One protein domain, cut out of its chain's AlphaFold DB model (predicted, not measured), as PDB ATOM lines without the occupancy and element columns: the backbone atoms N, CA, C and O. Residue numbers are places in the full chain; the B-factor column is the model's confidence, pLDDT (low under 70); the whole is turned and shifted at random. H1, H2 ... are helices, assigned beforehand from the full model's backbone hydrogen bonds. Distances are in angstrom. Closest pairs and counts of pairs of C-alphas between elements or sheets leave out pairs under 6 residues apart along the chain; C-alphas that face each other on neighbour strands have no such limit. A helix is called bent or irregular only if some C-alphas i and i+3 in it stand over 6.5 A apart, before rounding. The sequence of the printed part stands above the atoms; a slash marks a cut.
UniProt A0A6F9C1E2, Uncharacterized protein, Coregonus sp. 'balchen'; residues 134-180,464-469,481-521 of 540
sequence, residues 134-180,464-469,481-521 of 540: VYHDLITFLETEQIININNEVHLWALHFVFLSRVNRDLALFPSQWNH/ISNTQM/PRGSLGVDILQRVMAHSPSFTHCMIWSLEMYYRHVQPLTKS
ATOM      1  N   VAL A 134     257.285 172.431 307.387       75.50
ATOM      2  CA  VAL A 134     257.184 170.951 307.409       75.50
ATOM      3  C   VAL A 134     256.146 170.347 308.377       75.50
ATOM      4  O   VAL A 134     256.091 169.131 308.551       75.50
ATOM      5  N   TYR A 135     255.308 171.159 309.027       82.31
ATOM      6  CA  TYR A 135     254.333 170.670 310.012       82.31
ATOM      7  C   TYR A 135     253.155 169.907 309.387       82.31
ATOM      8  O   TYR A 135     252.550 169.095 310.076       82.31
ATOM      9  N   HIS A 136     252.841 170.118 308.104       81.62
ATOM     10  CA  HIS A 136     251.753 169.399 307.431       81.62
ATOM     11  C   HIS A 136     251.978 167.880 307.431       81.62
ATOM     12  O   HIS A 136     251.160 167.117 307.947       81.62
ATOM     13  N   ASP A 137     253.121 167.453 306.895       82.06
ATOM     14  CA  ASP A 137     253.430 166.035 306.706       82.06
ATOM     15  C   ASP A 137     253.689 165.356 308.054       82.06
ATOM     16  O   ASP A 137     253.292 164.212 308.261       82.06
ATOM     17  N   LEU A 138     254.262 166.095 309.010       84.56
ATOM     18  CA  LEU A 138     254.405 165.647 310.389       84.56
ATOM     19  C   LEU A 138     253.054 165.357 311.050       84.56
ATOM     20  O   LEU A 138     252.891 164.294 311.639       84.56
ATOM     21  N   ILE A 139     252.100 166.291 311.004       85.81
ATOM     22  CA  ILE A 139     250.824 166.105 311.705       85.81
ATOM     23  C   ILE A 139     249.979 165.039 310.989       85.81
ATOM     24  O   ILE A 139     249.410 164.183 311.662       85.81
ATOM     25  N   THR A 140     250.001 165.000 309.651       84.44
ATOM     26  CA  THR A 140     249.406 163.903 308.858       84.44
ATOM     27  C   THR A 140     249.973 162.541 309.262       84.44
ATOM     28  O   THR A 140     249.230 161.574 309.422       84.44
ATOM     29  N   PHE A 141     251.289 162.449 309.471       84.12
ATOM     30  CA  PHE A 141     251.932 161.227 309.946       84.12
ATOM     31  C   PHE A 141     251.493 160.861 311.375       84.12
ATOM     32  O   PHE A 141     251.097 159.725 311.618       84.12
ATOM     33  N   LEU A 142     251.502 161.820 312.311       84.62
ATOM     34  CA  LEU A 142     251.074 161.599 313.702       84.62
ATOM     35  C   LEU A 142     249.610 161.136 313.801       84.62
ATOM     36  O   LEU A 142     249.253 160.396 314.713       84.62
ATOM     37  N   GLU A 143     248.764 161.561 312.873       84.75
ATOM     38  CA  GLU A 143     247.391 161.085 312.737       84.75
ATOM     39  C   GLU A 143     247.310 159.688 312.101       84.75
ATOM     40  O   GLU A 143     246.595 158.820 312.602       84.75
ATOM     41  N   THR A 144     248.059 159.441 311.022       83.56
ATOM     42  CA  THR A 144     248.056 158.148 310.309       83.56
ATOM     43  C   THR A 144     248.515 157.008 311.225       83.56
ATOM     44  O   THR A 144     247.877 155.962 311.271       83.56
ATOM     45  N   GLU A 145     249.544 157.251 312.042       82.06
ATOM     46  CA  GLU A 145     250.027 156.334 313.089       82.06
ATOM     47  C   GLU A 145     249.141 156.312 314.353       82.06
ATOM     48  O   GLU A 145     249.502 155.715 315.367       82.06
ATOM     49  N   GLN A 146     247.989 156.994 314.330       81.69
ATOM     50  CA  GLN A 146     247.016 157.101 315.426       81.69
ATOM     51  C   GLN A 146     247.566 157.691 316.741       81.69
ATOM     52  O   GLN A 146     246.910 157.606 317.776       81.69
ATOM     53  N   ILE A 147     248.724 158.361 316.708       79.56
ATOM     54  CA  ILE A 147     249.327 159.060 317.857       79.56
ATOM     55  C   ILE A 147     248.459 160.268 318.263       79.56
ATOM     56  O   ILE A 147     248.263 160.554 319.449       79.56
ATOM     57  N   ILE A 148     247.897 160.973 317.279       82.38
ATOM     58  CA  ILE A 148     246.937 162.066 317.464       82.38
ATOM     59  C   ILE A 148     245.570 161.621 316.940       82.38
ATOM     60  O   ILE A 148     245.431 161.292 315.769       82.38
ATOM     61  N   ASN A 149     244.543 161.677 317.792       82.38
ATOM     62  CA  ASN A 149     243.151 161.514 317.385       82.38
ATOM     63  C   ASN A 149     242.505 162.899 317.271       82.38
ATOM     64  O   ASN A 149     242.288 163.568 318.279       82.38
ATOM     65  N   ILE A 150     242.185 163.323 316.051       81.19
ATOM     66  CA  ILE A 150     241.614 164.647 315.758       81.19
ATOM     67  C   ILE A 150     240.212 164.834 316.350       81.19
ATOM     68  O   ILE A 150     239.843 165.944 316.727       81.19
ATOM     69  N   ASN A 151     239.453 163.752 316.519       83.12
ATOM     70  CA  ASN A 151     238.138 163.794 317.158       83.12
ATOM     71  C   ASN A 151     238.229 163.930 318.691       83.12
ATOM     72  O   ASN A 151     237.205 164.034 319.365       83.12
ATOM     73  N   ASN A 152     239.441 163.928 319.258       81.69
ATOM     74  CA  ASN A 152     239.681 164.147 320.677       81.69
ATOM     75  C   ASN A 152     240.180 165.581 320.925       81.69
ATOM     76  O   ASN A 152     241.334 165.914 320.646       81.69
ATOM     77  N   GLU A 153     239.323 166.412 321.526       83.38
ATOM     78  CA  GLU A 153     239.616 167.807 321.900       83.38
ATOM     79  C   GLU A 153     240.908 167.954 322.731       83.38
ATOM     80  O   GLU A 153     241.595 168.964 322.621       83.38
ATOM     81  N   VAL A 154     241.301 166.934 323.506       81.75
ATOM     82  CA  VAL A 154     242.557 166.934 324.279       81.75
ATOM     83  C   VAL A 154     243.787 166.807 323.381       81.75
ATOM     84  O   VAL A 154     244.795 167.474 323.609       81.75
ATOM     85  N   HIS A 155     243.719 165.959 322.351       84.31
ATOM     86  CA  HIS A 155     244.824 165.784 321.408       84.31
ATOM     87  C   HIS A 155     244.930 167.018 320.502       84.31
ATOM     88  O   HIS A 155     246.041 167.480 320.253       84.31
ATOM     89  N   LEU A 156     243.797 167.608 320.088       86.50
ATOM     90  CA  LEU A 156     243.768 168.914 319.419       86.50
ATOM     91  C   LEU A 156     244.356 170.024 320.301       86.50
ATOM     92  O   LEU A 156     245.163 170.813 319.814       86.50
ATOM     93  N   TRP A 157     244.018 170.070 321.594       86.81
ATOM     94  CA  TRP A 157     244.594 171.049 322.517       86.81
ATOM     95  C   TRP A 157     246.116 170.894 322.640       86.81
ATOM     96  O   TRP A 157     246.845 171.875 322.503       86.81
ATOM     97  N   ALA A 158     246.611 169.667 322.832       87.00
ATOM     98  CA  ALA A 158     248.045 169.386 322.926       87.00
ATOM     99  C   ALA A 158     248.790 169.727 321.618       87.00
ATOM    100  O   ALA A 158     249.887 170.291 321.652       87.00
ATOM    101  N   LEU A 159     248.168 169.440 320.469       90.00
ATOM    102  CA  LEU A 159     248.648 169.825 319.143       90.00
ATOM    103  C   LEU A 159     248.751 171.353 319.028       90.00
ATOM    104  O   LEU A 159     249.793 171.858 318.617       90.00
ATOM    105  N   HIS A 160     247.722 172.103 319.433       90.50
ATOM    106  CA  HIS A 160     247.748 173.572 319.415       90.50
ATOM    107  C   HIS A 160     248.819 174.128 320.355       90.50
ATOM    108  O   HIS A 160     249.623 174.953 319.928       90.50
ATOM    109  N   PHE A 161     248.892 173.634 321.594       88.62
ATOM    110  CA  PHE A 161     249.865 174.077 322.596       88.62
ATOM    111  C   PHE A 161     251.313 173.988 322.090       88.62
ATOM    112  O   PHE A 161     252.083 174.930 322.263       88.62
ATOM    113  N   VAL A 162     251.686 172.887 321.427       90.12
ATOM    114  CA  VAL A 162     253.049 172.697 320.902       90.12
ATOM    115  C   VAL A 162     253.235 173.358 319.536       90.12
ATOM    116  O   VAL A 162     254.160 174.154 319.341       90.12
ATOM    117  N   PHE A 163     252.386 173.023 318.563       90.62
ATOM    118  CA  PHE A 163     252.641 173.366 317.166       90.62
ATOM    119  C   PHE A 163     252.219 174.785 316.802       90.62
ATOM    120  O   PHE A 163     252.877 175.377 315.953       90.62
ATOM    121  N   LEU A 164     251.224 175.400 317.453       91.56
ATOM    122  CA  LEU A 164     250.831 176.776 317.115       91.56
ATOM    123  C   LEU A 164     251.961 177.773 317.417       91.56
ATOM    124  O   LEU A 164     252.228 178.671 316.616       91.56
ATOM    125  N   SER A 165     252.682 177.590 318.529       91.44
ATOM    126  CA  SER A 165     253.872 178.390 318.845       91.44
ATOM    127  C   SER A 165     255.020 178.125 317.866       91.44
ATOM    128  O   SER A 165     255.677 179.069 317.430       91.44
ATOM    129  N   ARG A 166     255.258 176.860 317.489       91.50
ATOM    130  CA  ARG A 166     256.344 176.472 316.569       91.50
ATOM    131  C   ARG A 166     256.111 176.944 315.136       91.50
ATOM    132  O   ARG A 166     256.995 177.571 314.560       91.50
ATOM    133  N   VAL A 167     254.902 176.751 314.612       90.81
ATOM    134  CA  VAL A 167     254.465 177.303 313.323       90.81
ATOM    135  C   VAL A 167     254.646 178.822 313.324       90.81
ATOM    136  O   VAL A 167     255.274 179.348 312.413       90.81
ATOM    137  N   ASN A 168     254.195 179.540 314.360       92.81
ATOM    138  CA  ASN A 168     254.395 180.993 314.439       92.81
ATOM    139  C   ASN A 168     255.874 181.412 314.527       92.81
ATOM    140  O   ASN A 168     256.249 182.415 313.921       92.81
ATOM    141  N   ARG A 169     256.731 180.654 315.225       91.06
ATOM    142  CA  ARG A 169     258.185 180.901 315.255       91.06
ATOM    143  C   ARG A 169     258.784 180.838 313.851       91.06
ATOM    144  O   ARG A 169     259.560 181.717 313.481       91.06
ATOM    145  N   ASP A 170     258.405 179.839 313.066       89.50
ATOM    146  CA  ASP A 170     258.985 179.623 311.742       89.50
ATOM    147  C   ASP A 170     258.351 180.560 310.694       89.50
ATOM    148  O   ASP A 170     259.060 181.124 309.859       89.50
ATOM    149  N   LEU A 171     257.052 180.867 310.818       91.81
ATOM    150  CA  LEU A 171     256.369 181.920 310.053       91.81
ATOM    151  C   LEU A 171     256.882 183.335 310.364       91.81
ATOM    152  O   LEU A 171     256.734 184.208 309.519       91.81
ATOM    153  N   ALA A 172     257.500 183.585 311.522       90.50
ATOM    154  CA  ALA A 172     258.190 184.848 311.796       90.50
ATOM    155  C   ALA A 172     259.571 184.918 311.111       90.50
ATOM    156  O   ALA A 172     260.035 185.997 310.736       90.50
ATOM    157  N   LEU A 173     260.228 183.770 310.907       89.62
ATOM    158  CA  LEU A 173     261.509 183.673 310.199       89.62
ATOM    159  C   LEU A 173     261.336 183.674 308.674       89.62
ATOM    160  O   LEU A 173     262.182 184.216 307.967       89.62
ATOM    161  N   PHE A 174     260.243 183.116 308.149       91.56
ATOM    162  CA  PHE A 174     260.023 183.036 306.704       91.56
ATOM    163  C   PHE A 174     260.048 184.423 306.014       91.56
ATOM    164  O   PHE A 174     260.817 184.578 305.066       91.56
ATOM    165  N   PRO A 175     259.333 185.475 306.477       91.62
ATOM    166  CA  PRO A 175     259.429 186.821 305.913       91.62
ATOM    167  C   PRO A 175     260.826 187.432 306.033       91.62
ATOM    168  O   PRO A 175     261.222 188.188 305.149       91.62
ATOM    169  N   SER A 176     261.595 187.115 307.084       89.56
ATOM    170  CA  SER A 176     262.951 187.658 307.233       89.56
ATOM    171  C   SER A 176     263.915 187.071 306.200       89.56
ATOM    172  O   SER A 176     264.760 187.798 305.688       89.56
ATOM    173  N   GLN A 177     263.736 185.813 305.795       91.00
ATOM    174  CA  GLN A 177     264.479 185.221 304.679       91.00
ATOM    175  C   GLN A 177     263.913 185.688 303.329       91.00
ATOM    176  O   GLN A 177     264.642 186.188 302.470       91.00
ATOM    177  N   TRP A 178     262.592 185.599 303.153       92.19
ATOM    178  CA  TRP A 178     261.917 185.919 301.898       92.19
ATOM    179  C   TRP A 178     262.078 187.386 301.493       92.19
ATOM    180  O   TRP A 178     262.403 187.667 300.344       92.19
ATOM    181  N   ASN A 179     261.923 188.350 302.398       94.31
ATOM    182  CA  ASN A 179     262.005 189.766 302.028       94.31
ATOM    183  C   ASN A 179     263.442 190.213 301.670       94.31
ATOM    184  O   ASN A 179     263.617 191.265 301.044       94.31
ATOM    185  N   HIS A 180     264.457 189.396 301.984       94.12
ATOM    186  CA  HIS A 180     265.874 189.666 301.719       94.12
ATOM    187  C   HIS A 180     266.505 188.774 300.629       94.12
ATOM    188  O   HIS A 180     267.566 189.132 300.119       94.12
ATOM    189  N   ILE A 464     240.535 172.024 331.062       66.19
ATOM    190  CA  ILE A 464     241.752 171.667 331.803       66.19
ATOM    191  C   ILE A 464     241.586 172.143 333.248       66.19
ATOM    192  O   ILE A 464     241.255 173.305 333.491       66.19
ATOM    193  N   SER A 465     241.824 171.263 334.222       70.94
ATOM    194  CA  SER A 465     241.795 171.670 335.630       70.94
ATOM    195  C   SER A 465     242.922 172.666 335.937       70.94
ATOM    196  O   SER A 465     244.012 172.589 335.366       70.94
ATOM    197  N   ASN A 466     242.698 173.595 336.871       71.69
ATOM    198  CA  ASN A 466     243.696 174.621 337.213       71.69
ATOM    199  C   ASN A 466     245.055 174.021 337.632       71.69
ATOM    200  O   ASN A 466     246.098 174.602 337.348       71.69
ATOM    201  N   THR A 467     245.058 172.837 338.253       73.81
ATOM    202  CA  THR A 467     246.275 172.098 338.623       73.81
ATOM    203  C   THR A 467     247.027 171.552 337.407       73.81
ATOM    204  O   THR A 467     248.251 171.653 337.354       73.81
ATOM    205  N   GLN A 468     246.323 171.026 336.400       70.38
ATOM    206  CA  GLN A 468     246.936 170.612 335.134       70.38
ATOM    207  C   GLN A 468     247.465 171.810 334.341       70.38
ATOM    208  O   GLN A 468     248.566 171.731 333.805       70.38
ATOM    209  N   MET A 469     246.737 172.935 334.309       75.25
ATOM    210  CA  MET A 469     247.229 174.175 333.692       75.25
ATOM    211  C   MET A 469     248.539 174.648 334.329       75.25
ATOM    212  O   MET A 469     249.439 175.072 333.607       75.25
ATOM    213  N   PRO A 481     266.472 172.442 320.079       79.88
ATOM    214  CA  PRO A 481     267.049 173.041 318.877       79.88
ATOM    215  C   PRO A 481     265.975 173.532 317.900       79.88
ATOM    216  O   PRO A 481     264.899 172.949 317.812       79.88
ATOM    217  N   ARG A 482     266.283 174.547 317.078       68.19
ATOM    218  CA  ARG A 482     265.335 175.055 316.060       68.19
ATOM    219  C   ARG A 482     264.861 173.978 315.078       68.19
ATOM    220  O   ARG A 482     263.726 174.041 314.634       68.19
ATOM    221  N   GLY A 483     265.718 172.997 314.785       72.88
ATOM    222  CA  GLY A 483     265.392 171.837 313.954       72.88
ATOM    223  C   GLY A 483     264.577 170.741 314.643       72.88
ATOM    224  O   GLY A 483     264.231 169.762 313.987       72.88
ATOM    225  N   SER A 484     264.279 170.850 315.945       80.88
ATOM    226  CA  SER A 484     263.374 169.900 316.589       80.88
ATOM    227  C   SER A 484     261.945 170.175 316.128       80.88
ATOM    228  O   SER A 484     261.451 171.303 316.186       80.88
ATOM    229  N   LEU A 485     261.250 169.124 315.700       80.88
ATOM    230  CA  LEU A 485     259.844 169.228 315.326       80.88
ATOM    231  C   LEU A 485     258.922 169.393 316.550       80.88
ATOM    232  O   LEU A 485     257.780 169.804 316.399       80.88
ATOM    233  N   GLY A 486     259.418 169.147 317.770       85.50
ATOM    234  CA  GLY A 486     258.659 169.295 319.020       85.50
ATOM    235  C   GLY A 486     257.833 168.073 319.419       85.50
ATOM    236  O   GLY A 486     257.033 168.153 320.347       85.50
ATOM    237  N   VAL A 487     258.025 166.939 318.739       84.62
ATOM    238  CA  VAL A 487     257.339 165.665 319.020       84.62
ATOM    239  C   VAL A 487     257.622 165.169 320.448       84.62
ATOM    240  O   VAL A 487     256.728 164.647 321.108       84.62
ATOM    241  N   ASP A 488     258.826 165.420 320.968       84.31
ATOM    242  CA  ASP A 488     259.211 165.165 322.363       84.31
ATOM    243  C   ASP A 488     258.403 166.012 323.367       84.31
ATOM    244  O   ASP A 488     258.086 165.564 324.469       84.31
ATOM    245  N   ILE A 489     258.037 167.240 322.984       88.19
ATOM    246  CA  ILE A 489     257.224 168.134 323.814       88.19
ATOM    247  C   ILE A 489     255.772 167.690 323.773       88.19
ATOM    248  O   ILE A 489     255.136 167.616 324.818       88.19
ATOM    249  N   LEU A 490     255.266 167.333 322.589       87.25
ATOM    250  CA  LEU A 490     253.931 166.763 322.436       87.25
ATOM    251  C   LEU A 490     253.769 165.528 323.332       87.25
ATOM    252  O   LEU A 490     252.804 165.452 324.087       87.25
ATOM    253  N   GLN A 491     254.747 164.618 323.324       81.44
ATOM    254  CA  GLN A 491     254.758 163.438 324.189       81.44
ATOM    255  C   GLN A 491     254.738 163.809 325.682       81.44
ATOM    256  O   GLN A 491     253.952 163.241 326.441       81.44
ATOM    257  N   ARG A 492     255.542 164.796 326.111       84.31
ATOM    258  CA  ARG A 492     255.533 165.299 327.499       84.31
ATOM    259  C   ARG A 492     254.196 165.937 327.888       84.31
ATOM    260  O   ARG A 492     253.704 165.668 328.979       84.31
ATOM    261  N   VAL A 493     253.593 166.740 327.014       84.69
ATOM    262  CA  VAL A 493     252.276 167.369 327.229       84.69
ATOM    263  C   VAL A 493     251.183 166.305 327.339       84.69
ATOM    264  O   VAL A 493     250.391 166.325 328.279       84.69
ATOM    265  N   MET A 494     251.179 165.330 326.427       80.12
ATOM    266  CA  MET A 494     250.229 164.218 326.420       80.12
ATOM    267  C   MET A 494     250.353 163.330 327.665       80.12
ATOM    268  O   MET A 494     249.332 162.937 328.220       80.12
ATOM    269  N   ALA A 495     251.568 163.088 328.169       77.94
ATOM    270  CA  ALA A 495     251.797 162.321 329.397       77.94
ATOM    271  C   ALA A 495     251.211 162.973 330.670       77.94
ATOM    272  O   ALA A 495     250.968 162.274 331.651       77.94
ATOM    273  N   HIS A 496     250.944 164.286 330.661       74.62
ATOM    274  CA  HIS A 496     250.251 164.986 331.752       74.62
ATOM    275  C   HIS A 496     248.714 164.972 331.602       74.62
ATOM    276  O   HIS A 496     248.000 165.510 332.457       74.62
ATOM    277  N   SER A 497     248.180 164.348 330.543       66.44
ATOM    278  CA  SER A 497     246.741 164.140 330.376       66.44
ATOM    279  C   SER A 497     246.298 162.758 330.882       66.44
ATOM    280  O   SER A 497     246.800 161.744 330.396       66.44
ATOM    281  N   PRO A 498     245.279 162.669 331.761       56.75
ATOM    282  CA  PRO A 498     244.745 161.394 332.242       56.75
ATOM    283  C   PRO A 498     244.035 160.569 331.155       56.75
ATOM    284  O   PRO A 498     243.696 159.414 331.392       56.75
ATOM    285  N   SER A 499     243.804 161.136 329.964       56.25
ATOM    286  CA  SER A 499     243.248 160.419 328.811       56.25
ATOM    287  C   SER A 499     244.290 159.625 328.008       56.25
ATOM    288  O   SER A 499     243.911 158.931 327.067       56.25
ATOM    289  N   PHE A 500     245.585 159.736 328.327       56.62
ATOM    290  CA  PHE A 500     246.652 159.062 327.584       56.62
ATOM    291  C   PHE A 500     247.006 157.704 328.200       56.62
ATOM    292  O   PHE A 500     247.619 157.616 329.263       56.62
ATOM    293  N   THR A 501     246.642 156.617 327.520       52.38
ATOM    294  CA  THR A 501     247.059 155.270 327.923       52.38
ATOM    295  C   THR A 501     248.519 155.010 327.552       52.38
ATOM    296  O   THR A 501     248.982 155.300 326.448       52.38
ATOM    297  N   HIS A 502     249.242 154.387 328.485       46.94
ATOM    298  CA  HIS A 502     250.690 154.128 328.442       46.94
ATOM    299  C   HIS A 502     251.180 153.358 327.191       46.94
ATOM    300  O   HIS A 502     252.368 153.362 326.884       46.94
ATOM    301  N   CYS A 503     250.273 152.712 326.452       42.19
ATOM    302  CA  CYS A 503     250.571 151.965 325.227       42.19
ATOM    303  C   CYS A 503     251.058 152.871 324.075       42.19
ATOM    304  O   CYS A 503     251.944 152.495 323.317       42.19
ATOM    305  N   MET A 504     250.540 154.103 323.979       50.16
ATOM    306  CA  MET A 504     250.858 155.044 322.888       50.16
ATOM    307  C   MET A 504     252.258 155.670 323.000       50.16
ATOM    308  O   MET A 504     252.828 156.125 322.010       50.16
ATOM    309  N   ILE A 505     252.836 155.664 324.205       53.03
ATOM    310  CA  ILE A 505     254.194 156.160 324.481       53.03
ATOM    311  C   ILE A 505     255.235 155.333 323.705       53.03
ATOM    312  O   ILE A 505     256.215 155.889 323.210       53.03
ATOM    313  N   TRP A 506     254.988 154.030 323.526       46.44
ATOM    314  CA  TRP A 506     255.892 153.108 322.827       46.44
ATOM    315  C   TRP A 506     255.914 153.333 321.303       46.44
ATOM    316  O   TRP A 506     256.974 153.219 320.685       46.44
ATOM    317  N   SER A 507     254.791 153.723 320.689       54.19
ATOM    318  CA  SER A 507     254.723 154.036 319.247       54.19
ATOM    319  C   SER A 507     255.556 155.274 318.874       54.19
ATOM    320  O   SER A 507     256.197 155.317 317.824       54.19
ATOM    321  N   LEU A 508     255.623 156.266 319.766       54.00
ATOM    322  CA  LEU A 508     256.477 157.452 319.609       54.00
ATOM    323  C   LEU A 508     257.972 157.142 319.799       54.00
ATOM    324  O   LEU A 508     258.821 157.717 319.115       54.00
ATOM    325  N   GLU A 509     258.312 156.195 320.672       53.59
ATOM    326  CA  GLU A 509     259.693 155.721 320.827       53.59
ATOM    327  C   GLU A 509     260.161 154.928 319.586       53.59
ATOM    328  O   GLU A 509     261.308 155.054 319.145       53.59
ATOM    329  N   MET A 510     259.237 154.208 318.937       53.06
ATOM    330  CA  MET A 510     259.419 153.604 317.609       53.06
ATOM    331  C   MET A 510     259.713 154.646 316.515       53.06
ATOM    332  O   MET A 510     260.656 154.451 315.739       53.06
ATOM    333  N   TYR A 511     258.991 155.775 316.485       55.97
ATOM    334  CA  TYR A 511     259.269 156.903 315.577       55.97
ATOM    335  C   TYR A 511     260.685 157.467 315.771       55.97
ATOM    336  O   TYR A 511     261.418 157.666 314.797       55.97
ATOM    337  N   TYR A 512     261.110 157.649 317.027       53.84
ATOM    338  CA  TYR A 512     262.453 158.141 317.360       53.84
ATOM    339  C   TYR A 512     263.577 157.235 316.832       53.84
ATOM    340  O   TYR A 512     264.649 157.734 316.485       53.84
ATOM    341  N   ARG A 513     263.334 155.918 316.724       52.00
ATOM    342  CA  ARG A 513     264.296 154.955 316.158       52.00
ATOM    343  C   ARG A 513     264.265 154.839 314.631       52.00
ATOM    344  O   ARG A 513     265.281 154.439 314.070       52.00
ATOM    345  N   HIS A 514     263.166 155.198 313.962       47.38
ATOM    346  CA  HIS A 514     263.001 154.975 312.516       47.38
ATOM    347  C   HIS A 514     263.046 156.238 311.641       47.38
ATOM    348  O   HIS A 514     263.479 156.142 310.495       47.38
ATOM    349  N   VAL A 515     262.642 157.416 312.139       47.59
ATOM    350  CA  VAL A 515     262.427 158.604 311.276       47.59
ATOM    351  C   VAL A 515     263.505 159.690 311.414       47.59
ATOM    352  O   VAL A 515     263.806 160.376 310.438       47.59
ATOM    353  N   GLN A 516     264.189 159.787 312.560       44.16
ATOM    354  CA  GLN A 516     265.377 160.650 312.735       44.16
ATOM    355  C   GLN A 516     266.486 160.474 311.659       44.16
ATOM    356  O   GLN A 516     267.150 161.460 311.338       44.16
ATOM    357  N   PRO A 517     266.709 159.286 311.051       42.25
ATOM    358  CA  PRO A 517     267.656 159.147 309.940       42.25
ATOM    359  C   PRO A 517     267.220 159.833 308.631       42.25
ATOM    360  O   PRO A 517     268.077 160.184 307.823       42.25
ATOM    361  N   LEU A 518     265.914 160.023 308.403       39.25
ATOM    362  CA  LEU A 518     265.358 160.454 307.110       39.25
ATOM    363  C   LEU A 518     265.306 161.981 306.945       39.25
ATOM    364  O   LEU A 518     265.467 162.490 305.836       39.25
ATOM    365  N   THR A 519     265.173 162.737 308.038       42.22
ATOM    366  CA  THR A 519     265.180 164.214 308.005       42.22
ATOM    367  C   THR A 519     266.543 164.812 307.634       42.22
ATOM    368  O   THR A 519     266.616 165.981 307.264       42.22
ATOM    369  N   LYS A 520     267.621 164.011 307.631       36.62
ATOM    370  CA  LYS A 520     268.959 164.408 307.153       36.62
ATOM    371  C   LYS A 520     269.108 164.463 305.624       36.62
ATOM    372  O   LYS A 520     270.215 164.675 305.134       36.62
ATOM    373  N   SER A 521     268.052 164.238 304.836       31.47
ATOM    374  CA  SER A 521     268.143 164.270 303.363       31.47
ATOM    375  C   SER A 521     266.921 164.858 302.657       31.47
ATOM    376  O   SER A 521     266.458 164.335 301.644       31.47
TER     377      SER A 521
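AT A GLANCE: This is residues 134 to 180, 464 to 469 and 481 to 521 of the 540 residues of an uncharacterized protein of Coregonus sp. 'balchen' (UniProt A0A6F9C1E2). One long helix, H2, makes the longest axis, and three shorter helices, H1, H4 and H5, run roughly along it in a loose, open arc, in the order H1, H2, H4, H5 across the arc, with a gap between H1 and H5. H4 packs on the first part of H2, residues 171 to 180 at the other end of H2 stick out beyond the rest, and the tiny H3 is a detached piece. The printed part has 94 residues with five named helices, H1 to H5 in chain order, and no named strand; the class is all helix. It is only just compact, close to loose, with a radius of gyration of the C-alphas of 14.7 A, and spans 47 by 34 by 23 A.

IN THESE COORDINATES: H2, residues 153 to 178, is 35.0 A long, from C-alpha 153 at (239.616, 167.807, 321.900) to C-alpha 178 at (261.917, 185.919, 301.898). It has a kink of 32 degrees near residue 164, yet is neither bent nor irregular, but only just: C-alphas 172 and 175 are 6.3 A apart. H1, residues 135 to 144, is 14.0 A long and begins at (254.333, 170.670, 310.012). H4, residues 487 to 495, measures 12.2 A, and H3, residues 466 to 469, 5.0 A. H5, residues 503 to 514, is 18.0 A long and ends at (263.001, 154.975, 312.516).

HOW THE PARTS SIT: H2 touches H4 with its residues 155 to 162 alone; the closest C-alphas, of Val 162 and Leu 490, are 6.2 A apart. The two run opposite ways at a shallow tilt of 24 degrees. H1 and H2 are close but not clearly touching, with the closest C-alphas, of Tyr 135 and Val 167, 7.4 A apart; they run opposite ways at a shallow tilt of 24 degrees. H4 and H5 are close but not clearly touching, the closest C-alphas, of Gln 491 and Ile 505, being 7.3 A apart; they run opposite ways at a shallow tilt of 10 degrees. H1 is apart from H4 and H5, H2 is apart from H5, and H3 is apart from the other four helices. In H1 and H4 every O i to N i+4 pair is within hydrogen-bond range, in H2 19 of 22 and in H5 6 of 8, while H3 is too short for such a pair.

THE WHOLE: The C-alphas farthest apart, of His 180 and Thr 501, are 47.2 A apart. Residues 181 to 463 are not printed, with 42.6 A between C-alphas 180 and 464, and residues 470 to 480 are not printed, with 24.8 A between C-alphas 469 and 481. The links H1 to H2 and H4 to H5 are short. Residues 171 to 180, of which 171 to 178 belong to H2, and residues 513 to 518 stand free. The mean pLDDT of the printed part is 74.9; residues 464, 482 and 497 to 521 are under 70.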